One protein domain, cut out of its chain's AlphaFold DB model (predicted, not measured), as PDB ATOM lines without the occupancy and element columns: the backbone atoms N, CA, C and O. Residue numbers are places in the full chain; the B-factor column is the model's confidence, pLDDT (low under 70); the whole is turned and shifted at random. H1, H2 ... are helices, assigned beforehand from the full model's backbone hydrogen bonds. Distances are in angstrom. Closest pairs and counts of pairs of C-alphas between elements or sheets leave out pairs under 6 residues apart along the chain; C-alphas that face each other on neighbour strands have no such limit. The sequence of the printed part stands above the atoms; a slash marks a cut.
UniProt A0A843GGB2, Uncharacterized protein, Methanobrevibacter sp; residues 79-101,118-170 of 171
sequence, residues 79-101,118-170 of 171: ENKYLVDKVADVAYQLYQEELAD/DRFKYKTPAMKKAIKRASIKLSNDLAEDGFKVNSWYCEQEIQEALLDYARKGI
ATOM      1  N   GLU A  79      65.167 -34.756   8.682       58.22
ATOM      2  CA  GLU A  79      64.509 -33.457   8.709       58.22
ATOM      3  C   GLU A  79      63.217 -33.427   7.880       58.22
ATOM      4  O   GLU A  79      62.195 -32.914   8.331       58.22
ATOM      5  N   ASN A  80      63.242 -34.018   6.681       61.97
ATOM      6  CA  ASN A  80      62.070 -34.088   5.813       61.97
ATOM      7  C   ASN A  80      61.023 -35.038   6.400       61.97
ATOM      8  O   ASN A  80      59.849 -34.702   6.486       61.97
ATOM      9  N   LYS A  81      61.460 -36.203   6.890       63.06
ATOM     10  CA  LYS A  81      60.561 -37.127   7.588       63.06
ATOM     11  C   LYS A  81      59.934 -36.476   8.824       63.06
ATOM     12  O   LYS A  81      58.737 -36.612   9.031       63.06
ATOM     13  N   TYR A  82      60.718 -35.735   9.604       71.19
ATOM     14  CA  TYR A  82      60.234 -35.021  10.783       71.19
ATOM     15  C   TYR A  82      59.174 -33.975  10.423       71.19
ATOM     16  O   TYR A  82      58.130 -33.906  11.069       71.19
ATOM     17  N   LEU A  83      59.415 -33.199   9.363       72.75
ATOM     18  CA  LEU A  83      58.455 -32.225   8.860       72.75
ATOM     19  C   LEU A  83      57.171 -32.896   8.360       72.75
ATOM     20  O   LEU A  83      56.086 -32.486   8.764       72.75
ATOM     21  N   VAL A  84      57.291 -33.940   7.535       76.81
ATOM     22  CA  VAL A  84      56.143 -34.697   7.013       76.81
ATOM     23  C   VAL A  84      55.328 -35.307   8.152       76.81
ATOM     24  O   VAL A  84      54.108 -35.177   8.142       76.81
ATOM     25  N   ASP A  85      55.971 -35.903   9.160       76.12
ATOM     26  CA  ASP A  85      55.289 -36.494  10.317       76.12
ATOM     27  C   ASP A  85      54.507 -35.416  11.100       76.12
ATOM     28  O   ASP A  85      53.327 -35.590  11.404       76.12
ATOM     29  N   LYS A  86      55.117 -34.248  11.353       80.25
ATOM     30  CA  LYS A  86      54.454 -33.129  12.052       80.25
ATOM     31  C   LYS A  86      53.302 -32.524  11.251       80.25
ATOM     32  O   LYS A  86      52.261 -32.198  11.822       80.25
ATOM     33  N   VAL A  87      53.475 -32.365   9.940       82.12
ATOM     34  CA  VAL A  87      52.414 -31.907   9.032       82.12
ATOM     35  C   VAL A  87      51.262 -32.908   9.027       82.12
ATOM     36  O   VAL A  87      50.106 -32.499   9.138       82.12
ATOM     37  N   ALA A  88      51.562 -34.205   8.942       77.44
ATOM     38  CA  ALA A  88      50.569 -35.268   8.922       77.44
ATOM     39  C   ALA A  88      49.734 -35.300  10.209       77.44
ATOM     40  O   ALA A  88      48.514 -35.450  10.113       77.44
ATOM     41  N   ASP A  89      50.356 -35.102  11.376       82.75
ATOM     42  CA  ASP A  89      49.670 -35.012  12.671       82.75
ATOM     43  C   ASP A  89      48.708 -33.815  12.726       82.75
ATOM     44  O   ASP A  89      47.542 -33.956  13.102       82.75
ATOM     45  N   VAL A  90      49.179 -32.632  12.318       85.75
ATOM     46  CA  VAL A  90      48.379 -31.396  12.315       85.75
ATOM     47  C   VAL A  90      47.218 -31.490  11.326       85.75
ATOM     48  O   VAL A  90      46.084 -31.136  11.653       85.75
ATOM     49  N   ALA A  91      47.481 -31.993  10.121       83.12
ATOM     50  CA  ALA A  91      46.454 -32.230   9.119       83.12
ATOM     51  C   ALA A  91      45.436 -33.266   9.614       83.12
ATOM     52  O   ALA A  91      44.234 -33.052   9.504       83.12
ATOM     53  N   TYR A  92      45.869 -34.357  10.241       81.56
ATOM     54  CA  TYR A  92      44.930 -35.345  10.765       81.56
ATOM     55  C   TYR A  92      44.017 -34.764  11.855       81.56
ATOM     56  O   TYR A  92      42.813 -35.013  11.836       81.56
ATOM     57  N   GLN A  93      44.549 -33.942  12.766       82.94
ATOM     58  CA  GLN A  93      43.741 -33.247  13.778       82.94
ATOM     59  C   GLN A  93      42.685 -32.338  13.140       82.94
ATOM     60  O   GLN A  93      41.508 -32.440  13.473       82.94
ATOM     61  N   LEU A  94      43.085 -31.512  12.171       79.88
ATOM     62  CA  LEU A  94      42.166 -30.647  11.428       79.88
ATOM     63  C   LEU A  94      41.100 -31.451  10.670       79.88
ATOM     64  O   LEU A  94      39.936 -31.060  10.645       79.88
ATOM     65  N   TYR A  95      41.473 -32.588  10.081       75.44
ATOM     66  CA  TYR A  95      40.523 -33.487   9.434       75.44
ATOM     67  C   TYR A  95      39.504 -34.046  10.437       75.44
ATOM     68  O   TYR A  95      38.308 -34.042  10.166       75.44
ATOM     69  N   GLN A  96      39.951 -34.484  11.615       73.88
ATOM     70  CA  GLN A  96      39.063 -35.043  12.637       73.88
ATOM     71  C   GLN A  96      38.126 -33.995  13.256       73.88
ATOM     72  O   GLN A  96      36.951 -34.274  13.473       73.88
ATOM     73  N   GLU A  97      38.629 -32.793  13.538       73.88
ATOM     74  CA  GLU A  97      37.871 -31.742  14.232       73.88
ATOM     75  C   GLU A  97      36.891 -31.003  13.313       73.88
ATOM     76  O   GLU A  97      35.786 -30.664  13.734       73.88
ATOM     77  N   GLU A  98      37.283 -30.757  12.061       67.06
ATOM     78  CA  GLU A  98      36.529 -29.889  11.151       67.06
ATOM     79  C   GLU A  98      35.852 -30.657  10.000       67.06
ATOM     80  O   GLU A  98      34.993 -30.094   9.318       67.06
ATOM     81  N   LEU A  99      36.236 -31.917   9.735       62.47
ATOM     82  CA  LEU A  99      35.861 -32.636   8.505       62.47
ATOM     83  C   LEU A  99      35.404 -34.098   8.680       62.47
ATOM     84  O   LEU A  99      34.938 -34.682   7.699       62.47
ATOM     85  N   ALA A 100      35.485 -34.692   9.877       56.66
ATOM     86  CA  ALA A 100      35.212 -36.123  10.094       56.66
ATOM     87  C   ALA A 100      33.792 -36.573   9.706       56.66
ATOM     88  O   ALA A 100      33.587 -37.737   9.366       56.66
ATOM     89  N   ASP A 101      32.819 -35.660   9.715       54.41
ATOM     90  CA  ASP A 101      31.405 -35.973   9.476       54.41
ATOM     91  C   ASP A 101      30.966 -35.834   8.003       54.41
ATOM     92  O   ASP A 101      29.777 -35.952   7.689       54.41
ATOM     93  N   ASP A 118      36.433 -30.371  -3.806       65.25
ATOM     94  CA  ASP A 118      36.301 -28.915  -3.749       65.25
ATOM     95  C   ASP A 118      35.831 -28.394  -2.384       65.25
ATOM     96  O   ASP A 118      36.208 -27.278  -2.007       65.25
ATOM     97  N   ARG A 119      35.073 -29.188  -1.613       59.50
ATOM     98  CA  ARG A 119      34.744 -28.868  -0.211       59.50
ATOM     99  C   ARG A 119      35.983 -28.932   0.686       59.50
ATOM    100  O   ARG A 119      36.085 -28.133   1.615       59.50
ATOM    101  N   PHE A 120      36.948 -29.794   0.357       59.34
ATOM    102  CA  PHE A 120      38.237 -29.934   1.054       59.34
ATOM    103  C   PHE A 120      39.334 -29.015   0.511       59.34
ATOM    104  O   PHE A 120      40.357 -28.854   1.166       59.34
ATOM    105  N   LYS A 121      39.128 -28.336  -0.630       57.50
ATOM    106  CA  LYS A 121      40.078 -27.362  -1.217       57.50
ATOM    107  C   LYS A 121      40.243 -26.071  -0.409       57.50
ATOM    108  O   LYS A 121      40.542 -25.024  -0.981       57.50
ATOM    109  N   TYR A 122      40.013 -26.090   0.903       60.56
ATOM    110  CA  TYR A 122      40.270 -24.924   1.753       60.56
ATOM    111  C   TYR A 122      39.471 -23.702   1.322       60.56
ATOM    112  O   TYR A 122      39.898 -22.569   1.512       60.56
ATOM    113  N   LYS A 123      38.319 -23.904   0.678       58.31
ATOM    114  CA  LYS A 123      37.533 -22.802   0.117       58.31
ATOM    115  C   LYS A 123      36.652 -22.141   1.170       58.31
ATOM    116  O   LYS A 123      36.330 -20.961   1.020       58.31
ATOM    117  N   THR A 124      36.303 -22.848   2.246       69.06
ATOM    118  CA  THR A 124      35.492 -22.262   3.315       69.06
ATOM    119  C   THR A 124      36.333 -21.297   4.163       69.06
ATOM    120  O   THR A 124      37.475 -21.604   4.514       69.06
ATOM    121  N   PRO A 125      35.799 -20.117   4.530       71.12
ATOM    122  CA  PRO A 125      36.514 -19.166   5.382       71.12
ATOM    123  C   PRO A 125      36.942 -19.750   6.738       71.12
ATOM    124  O   PRO A 125      38.001 -19.393   7.247       71.12
ATOM    125  N   ALA A 126      36.140 -20.663   7.300       71.25
ATOM    126  CA  ALA A 126      36.446 -21.350   8.553       71.25
ATOM    127  C   ALA A 126      37.702 -22.227   8.423       71.25
ATOM    128  O   ALA A 126      38.643 -22.056   9.195       71.25
ATOM    129  N   MET A 127      37.772 -23.058   7.378       73.75
ATOM    130  CA  MET A 127      38.914 -23.938   7.140       73.75
ATOM    131  C   MET A 127      40.198 -23.151   6.840       73.75
ATOM    132  O   MET A 127      41.254 -23.454   7.388       73.75
ATOM    133  N   LYS A 128      40.109 -22.070   6.048       77.69
ATOM    134  CA  LYS A 128      41.253 -21.165   5.817       77.69
ATOM    135  C   LYS A 128      41.801 -20.607   7.127       77.69
ATOM    136  O   LYS A 128      43.011 -20.531   7.320       77.69
ATOM    137  N   LYS A 129      40.908 -20.207   8.036       81.06
ATOM    138  CA  LYS A 129      41.289 -19.664   9.342       81.06
ATOM    139  C   LYS A 129      41.922 -20.732  10.236       81.06
ATOM    140  O   LYS A 129      42.898 -20.425  10.917       81.06
ATOM    141  N   ALA A 130      41.390 -21.953  10.226       81.38
ATOM    142  CA  ALA A 130      41.921 -23.077  10.992       81.38
ATOM    143  C   ALA A 130      43.339 -23.450  10.531       81.38
ATOM    144  O   ALA A 130      44.265 -23.462  11.340       81.38
ATOM    145  N   ILE A 131      43.543 -23.610   9.221       82.94
ATOM    146  CA  ILE A 131      44.851 -23.949   8.641       82.94
ATOM    147  C   ILE A 131      45.868 -22.852   8.873       82.94
ATOM    148  O   ILE A 131      46.988 -23.141   9.275       82.94
ATOM    149  N   LYS A 132      45.484 -21.586   8.692       84.31
ATOM    150  CA  LYS A 132      46.399 -20.467   8.929       84.31
ATOM    151  C   LYS A 132      46.862 -20.392  10.387       84.31
ATOM    152  O   LYS A 132      48.003 -20.040  10.662       84.31
ATOM    153  N   ARG A 133      45.992 -20.725  11.346       84.69
ATOM    154  CA  ARG A 133      46.375 -20.821  12.765       84.69
ATOM    155  C   ARG A 133      47.297 -22.013  13.011       84.69
ATOM    156  O   ARG A 133      48.300 -21.867  13.705       84.69
ATOM    157  N   ALA A 134      46.968 -23.161  12.426       86.62
ATOM    158  CA  ALA A 134      47.750 -24.380  12.547       86.62
ATOM    159  C   ALA A 134      49.149 -24.241  11.924       86.62
ATOM    160  O   ALA A 134      50.120 -24.692  12.520       86.62
ATOM    161  N   SER A 135      49.279 -23.550  10.789       86.31
ATOM    162  CA  SER A 135      50.555 -23.344  10.098       86.31
ATOM    163  C   SER A 135      51.494 -22.402  10.851       86.31
ATOM    164  O   SER A 135      52.693 -22.664  10.929       86.31
ATOM    165  N   ILE A 136      50.959 -21.338  11.462       84.31
ATOM    166  CA  ILE A 136      51.726 -20.446  12.344       84.31
ATOM    167  C   ILE A 136      52.204 -21.214  13.575       84.31
ATOM    168  O   ILE A 136      53.373 -21.114  13.939       84.31
ATOM    169  N   LYS A 137      51.319 -22.001  14.197       88.00
ATOM    170  CA  LYS A 137      51.682 -22.824  15.351       88.00
ATOM    171  C   LYS A 137      52.770 -23.838  14.987       88.00
ATOM    172  O   LYS A 137      53.798 -23.855  15.644       88.00
ATOM    173  N   LEU A 138      52.590 -24.594  13.905       82.94
ATOM    174  CA  LEU A 138      53.567 -25.573  13.428       82.94
ATOM    175  C   LEU A 138      54.926 -24.925  13.122       82.94
ATOM    176  O   LEU A 138      55.957 -25.467  13.491       82.94
ATOM    177  N   SER A 139      54.937 -23.752  12.484       80.62
ATOM    178  CA  SER A 139      56.167 -22.990  12.227       80.62
ATOM    179  C   SER A 139      56.898 -22.607  13.522       80.62
ATOM    180  O   SER A 139      58.121 -22.724  13.586       80.62
ATOM    181  N   ASN A 140      56.164 -22.210  14.566       79.00
ATOM    182  CA  ASN A 140      56.741 -21.904  15.875       79.00
ATOM    183  C   ASN A 140      57.236 -23.165  16.598       79.00
ATOM    184  O   ASN A 140      58.362 -23.161  17.084       79.00
ATOM    185  N   ASP A 141      56.443 -24.241  16.614       80.62
ATOM    186  CA  ASP A 141      56.804 -25.523  17.236       80.62
ATOM    187  C   ASP A 141      58.086 -26.089  16.591       80.62
ATOM    188  O   ASP A 141      59.029 -26.479  17.274       80.62
ATOM    189  N   LEU A 142      58.170 -26.044  15.257       75.19
ATOM    190  CA  LEU A 142      59.371 -26.428  14.517       75.19
ATOM    191  C   LEU A 142      60.565 -25.534  14.877       75.19
ATOM    192  O   LEU A 142      61.675 -26.035  15.038       75.19
ATOM    193  N   ALA A 143      60.357 -24.225  15.047       74.00
ATOM    194  CA  ALA A 143      61.429 -23.308  15.423       74.00
ATOM    195  C   ALA A 143      61.965 -23.573  16.841       74.00
ATOM    196  O   ALA A 143      63.172 -23.428  17.054       74.00
ATOM    197  N   GLU A 144      61.110 -23.986  17.784       76.06
ATOM    198  CA  GLU A 144      61.519 -24.447  19.121       76.06
ATOM    199  C   GLU A 144      62.397 -25.706  19.045       76.06
ATOM    200  O   GLU A 144      63.384 -25.813  19.775       76.06
ATOM    201  N   ASP A 145      62.116 -26.595  18.090       72.88
ATOM    202  CA  ASP A 145      62.916 -27.790  17.793       72.88
ATOM    203  C   ASP A 145      64.213 -27.486  17.000       72.88
ATOM    204  O   ASP A 145      64.970 -28.392  16.649       72.88
ATOM    205  N   GLY A 146      64.499 -26.210  16.708       72.38
ATOM    206  CA  GLY A 146      65.663 -25.774  15.926       72.38
ATOM    207  C   GLY A 146      65.447 -25.779  14.407       72.38
ATOM    208  O   GLY A 146      66.386 -25.532  13.649       72.38
ATOM    209  N   PHE A 147      64.214 -26.011  13.959       73.06
ATOM    210  CA  PHE A 147      63.800 -26.149  12.568       73.06
ATOM    211  C   PHE A 147      63.053 -24.903  12.068       73.06
ATOM    212  O   PHE A 147      61.878 -24.684  12.347       73.06
ATOM    213  N   LYS A 148      63.722 -24.039  11.298       74.19
ATOM    214  CA  LYS A 148      63.098 -22.798  10.803       74.19
ATOM    215  C   LYS A 148      62.372 -23.034   9.484       74.19
ATOM    216  O   LYS A 148      62.989 -22.997   8.423       74.19
ATOM    217  N   VAL A 149      61.057 -23.208   9.554       70.56
ATOM    218  CA  VAL A 149      60.184 -23.353   8.381       70.56
ATOM    219  C   VAL A 149      59.200 -22.190   8.325       70.56
ATOM    220  O   VAL A 149      58.631 -21.800   9.342       70.56
ATOM    221  N   ASN A 150      59.007 -21.610   7.140       77.69
ATOM    222  CA  ASN A 150      58.063 -20.510   6.944       77.69
ATOM    223  C   ASN A 150      56.617 -21.009   7.125       77.69
ATOM    224  O   ASN A 150      56.244 -22.035   6.561       77.69
ATOM    225  N   SER A 151      55.785 -20.257   7.849       74.19
ATOM    226  CA  SER A 151      54.369 -20.592   8.049       74.19
ATOM    227  C   SER A 151      53.575 -20.702   6.743       74.19
ATOM    228  O   SER A 151      52.651 -21.505   6.674       74.19
ATOM    229  N   TRP A 152      53.954 -19.971   5.689       80.75
ATOM    230  CA  TRP A 152      53.370 -20.128   4.353       80.75
ATOM    231  C   TRP A 152      53.663 -21.508   3.747       80.75
ATOM    232  O   TRP A 152      52.783 -22.109   3.139       80.75
ATOM    233  N   TYR A 153      54.872 -22.038   3.954       76.06
ATOM    234  CA  TYR A 153      55.237 -23.380   3.493       76.06
ATOM    235  C   TYR A 153      54.492 -24.452   4.298       76.06
ATOM    236  O   TYR A 153      53.860 -25.328   3.718       76.06
ATOM    237  N   CYS A 154      54.455 -24.317   5.631       74.12
ATOM    238  CA  CYS A 154      53.646 -25.184   6.496       74.12
ATOM    239  C   CYS A 154      52.164 -25.191   6.087       74.12
ATOM    240  O   CYS A 154      51.507 -26.224   6.155       74.12
ATOM    241  N   GLU A 155      51.628 -24.043   5.668       81.00
ATOM    242  CA  GLU A 155      50.260 -23.934   5.164       81.00
ATOM    243  C   GLU A 155      50.054 -24.757   3.887       81.00
ATOM    244  O   GLU A 155      49.066 -25.481   3.821       81.00
ATOM    245  N   GLN A 156      50.966 -24.703   2.911       80.56
ATOM    246  CA  GLN A 156      50.867 -25.522   1.693       80.56
ATOM    247  C   GLN A 156      50.953 -27.025   1.997       80.56
ATOM    248  O   GLN A 156      50.127 -27.794   1.519       80.56
ATOM    249  N   GLU A 157      51.877 -27.443   2.857       80.31
ATOM    250  CA  GLU A 157      52.055 -28.859   3.212       80.31
ATOM    251  C   GLU A 157      50.839 -29.432   3.961       80.31
ATOM    252  O   GLU A 157      50.344 -30.514   3.644       80.31
ATOM    253  N   ILE A 158      50.274 -28.673   4.912       82.81
ATOM    254  CA  ILE A 158      49.005 -29.037   5.568       82.81
ATOM    255  C   ILE A 158      47.885 -29.138   4.523       82.81
ATOM    256  O   ILE A 158      47.031 -30.025   4.609       82.81
ATOM    257  N   GLN A 159      47.895 -28.245   3.526       80.19
ATOM    258  CA  GLN A 159      46.911 -28.253   2.453       80.19
ATOM    259  C   GLN A 159      47.029 -29.490   1.542       80.19
ATOM    260  O   GLN A 159      46.027 -30.077   1.126       80.19
ATOM    261  N   GLU A 160      48.229 -29.942   1.231       77.69
ATOM    262  CA  GLU A 160      48.396 -31.172   0.459       77.69
ATOM    263  C   GLU A 160      47.996 -32.401   1.282       77.69
ATOM    264  O   GLU A 160      47.269 -33.268   0.788       77.69
ATOM    265  N   ALA A 161      48.352 -32.422   2.568       80.00
ATOM    266  CA  ALA A 161      48.029 -33.520   3.468       80.00
ATOM    267  C   ALA A 161      46.515 -33.707   3.685       80.00
ATOM    268  O   ALA A 161      46.045 -34.844   3.613       80.00
ATOM    269  N   LEU A 162      45.706 -32.650   3.895       76.25
ATOM    270  CA  LEU A 162      44.251 -32.876   4.048       76.25
ATOM    271  C   LEU A 162      43.571 -33.263   2.736       76.25
ATOM    272  O   LEU A 162      42.584 -33.998   2.770       76.25
ATOM    273  N   LEU A 163      44.095 -32.830   1.585       74.12
ATOM    274  CA  LEU A 163      43.607 -33.311   0.290       74.12
ATOM    275  C   LEU A 163      43.899 -34.803   0.117       74.12
ATOM    276  O   LEU A 163      43.059 -35.534  -0.408       74.12
ATOM    277  N   ASP A 164      45.060 -35.265   0.577       75.12
ATOM    278  CA  ASP A 164      45.413 -36.681   0.568       75.12
ATOM    279  C   ASP A 164      44.541 -37.493   1.540       75.12
ATOM    280  O   ASP A 164      44.017 -38.535   1.152       75.12
ATOM    281  N   TYR A 165      44.268 -36.992   2.750       70.69
ATOM    282  CA  TYR A 165      43.326 -37.632   3.680       70.69
ATOM    283  C   TYR A 165      41.898 -37.690   3.136       70.69
ATOM    284  O   TYR A 165      41.262 -38.739   3.212       70.69
ATOM    285  N   ALA A 166      41.405 -36.615   2.520       65.38
ATOM    286  CA  ALA A 166      40.090 -36.609   1.879       65.38
ATOM    287  C   ALA A 166      39.995 -37.634   0.735       65.38
ATOM    288  O   ALA A 166      38.931 -38.202   0.499       65.38
ATOM    289  N   ARG A 167      41.109 -37.901   0.038       66.62
ATOM    290  CA  ARG A 167      41.196 -38.928  -1.012       66.62
ATOM    291  C   ARG A 167      41.351 -40.345  -0.457       66.62
ATOM    292  O   ARG A 167      40.807 -41.280  -1.036       66.62
ATOM    293  N   LYS A 168      42.118 -40.515   0.625       63.78
ATOM    294  CA  LYS A 168      42.493 -41.817   1.202       63.78
ATOM    295  C   LYS A 168      41.572 -42.307   2.318       63.78
ATOM    296  O   LYS A 168      41.647 -43.486   2.643       63.78
ATOM    297  N   GLY A 169      40.689 -41.471   2.869       52.31
ATOM    298  CA  GLY A 169      39.694 -41.820   3.898       52.31
ATOM    299  C   GLY A 169      38.608 -42.822   3.465       52.31
ATOM    300  O   GLY A 169      37.546 -42.868   4.077       52.31
ATOM    301  N   ILE A 170      38.856 -43.611   2.412       47.16
ATOM    302  CA  ILE A 170      37.974 -44.637   1.831       47.16
ATOM    303  C   ILE A 170      38.622 -46.030   1.966       47.16
ATOM    304  O   ILE A 170      38.672 -46.799   1.007       47.16
TER     305      ILE A 170
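Overview. This is residues 79 to 101 and 118 to 170 of the 171 residues of an uncharacterized protein of Methanobrevibacter sp (UniProt A0A843GGB2). Two 20-residue helices, H1 and H2, lie side by side and run opposite ways, and a third, H3, crosses diagonally over one side of the pair, touching both. A short link joins H2 to H3, while the link from H1 to H2 runs across a cut. The printed part has 76 residues with three named helices, in the order H1, H2, H3, and no named strand; its class is all helix. It is compact, with a radius of gyration of the C-alphas of 12.0 A and spans of 36 by 25 by 17 A.

Along the chain. H1 is residues 79 to 98, 28.3 A from first to last C-alpha, beginning at C-alpha 79 (64.509, -33.457, 8.709). H2 is residues 125 to 144, 29.0 A long, beginning at C-alpha 125 (36.514, -19.166, 5.382). H3 is residues 151 to 168, 25.3 A long, ending at C-alpha 168 (42.493, -41.817, 1.202).

Arrangement. H1 and H2 touch, and the closest C-alphas, those of Val 90 and Ala 134, are 7.0 A apart. They run opposite ways at a shallow tilt of 33 degrees, only just short of steep. H1 touches H3 with residues 87 to 95 alone, the closest C-alphas being those of Ala 91 and Ile 158, 5.4 A apart; the two run the same way at a steep tilt of 64 degrees. Residues 131 to 139 of H2 alone touch H3, which meets this touch with residues 151 to 159 alone; the closest C-alphas, those of Ser 135 and Glu 155, are 5.0 A apart. H2 and H3 run opposite ways at a steep tilt of 61 degrees. The helix packing is mostly crossed, but only just: 1 of the 3 touching pairs is at a shallow tilt. In H1, H2 and H3 every O i to N i+4 pair is within hydrogen-bond range.

Size, cuts and confidence. The two C-alphas farthest apart, those of Gly 146 and Ile 170, are 36.3 A apart. Residues 102 to 117 are not printed, and C-alphas 101 and 118 are 15.8 A apart across this cut. The mean pLDDT of the printed part is 73.8, with residues 79 to 81, 98 to 101, 118 to 124 and 166 to 170 under 70.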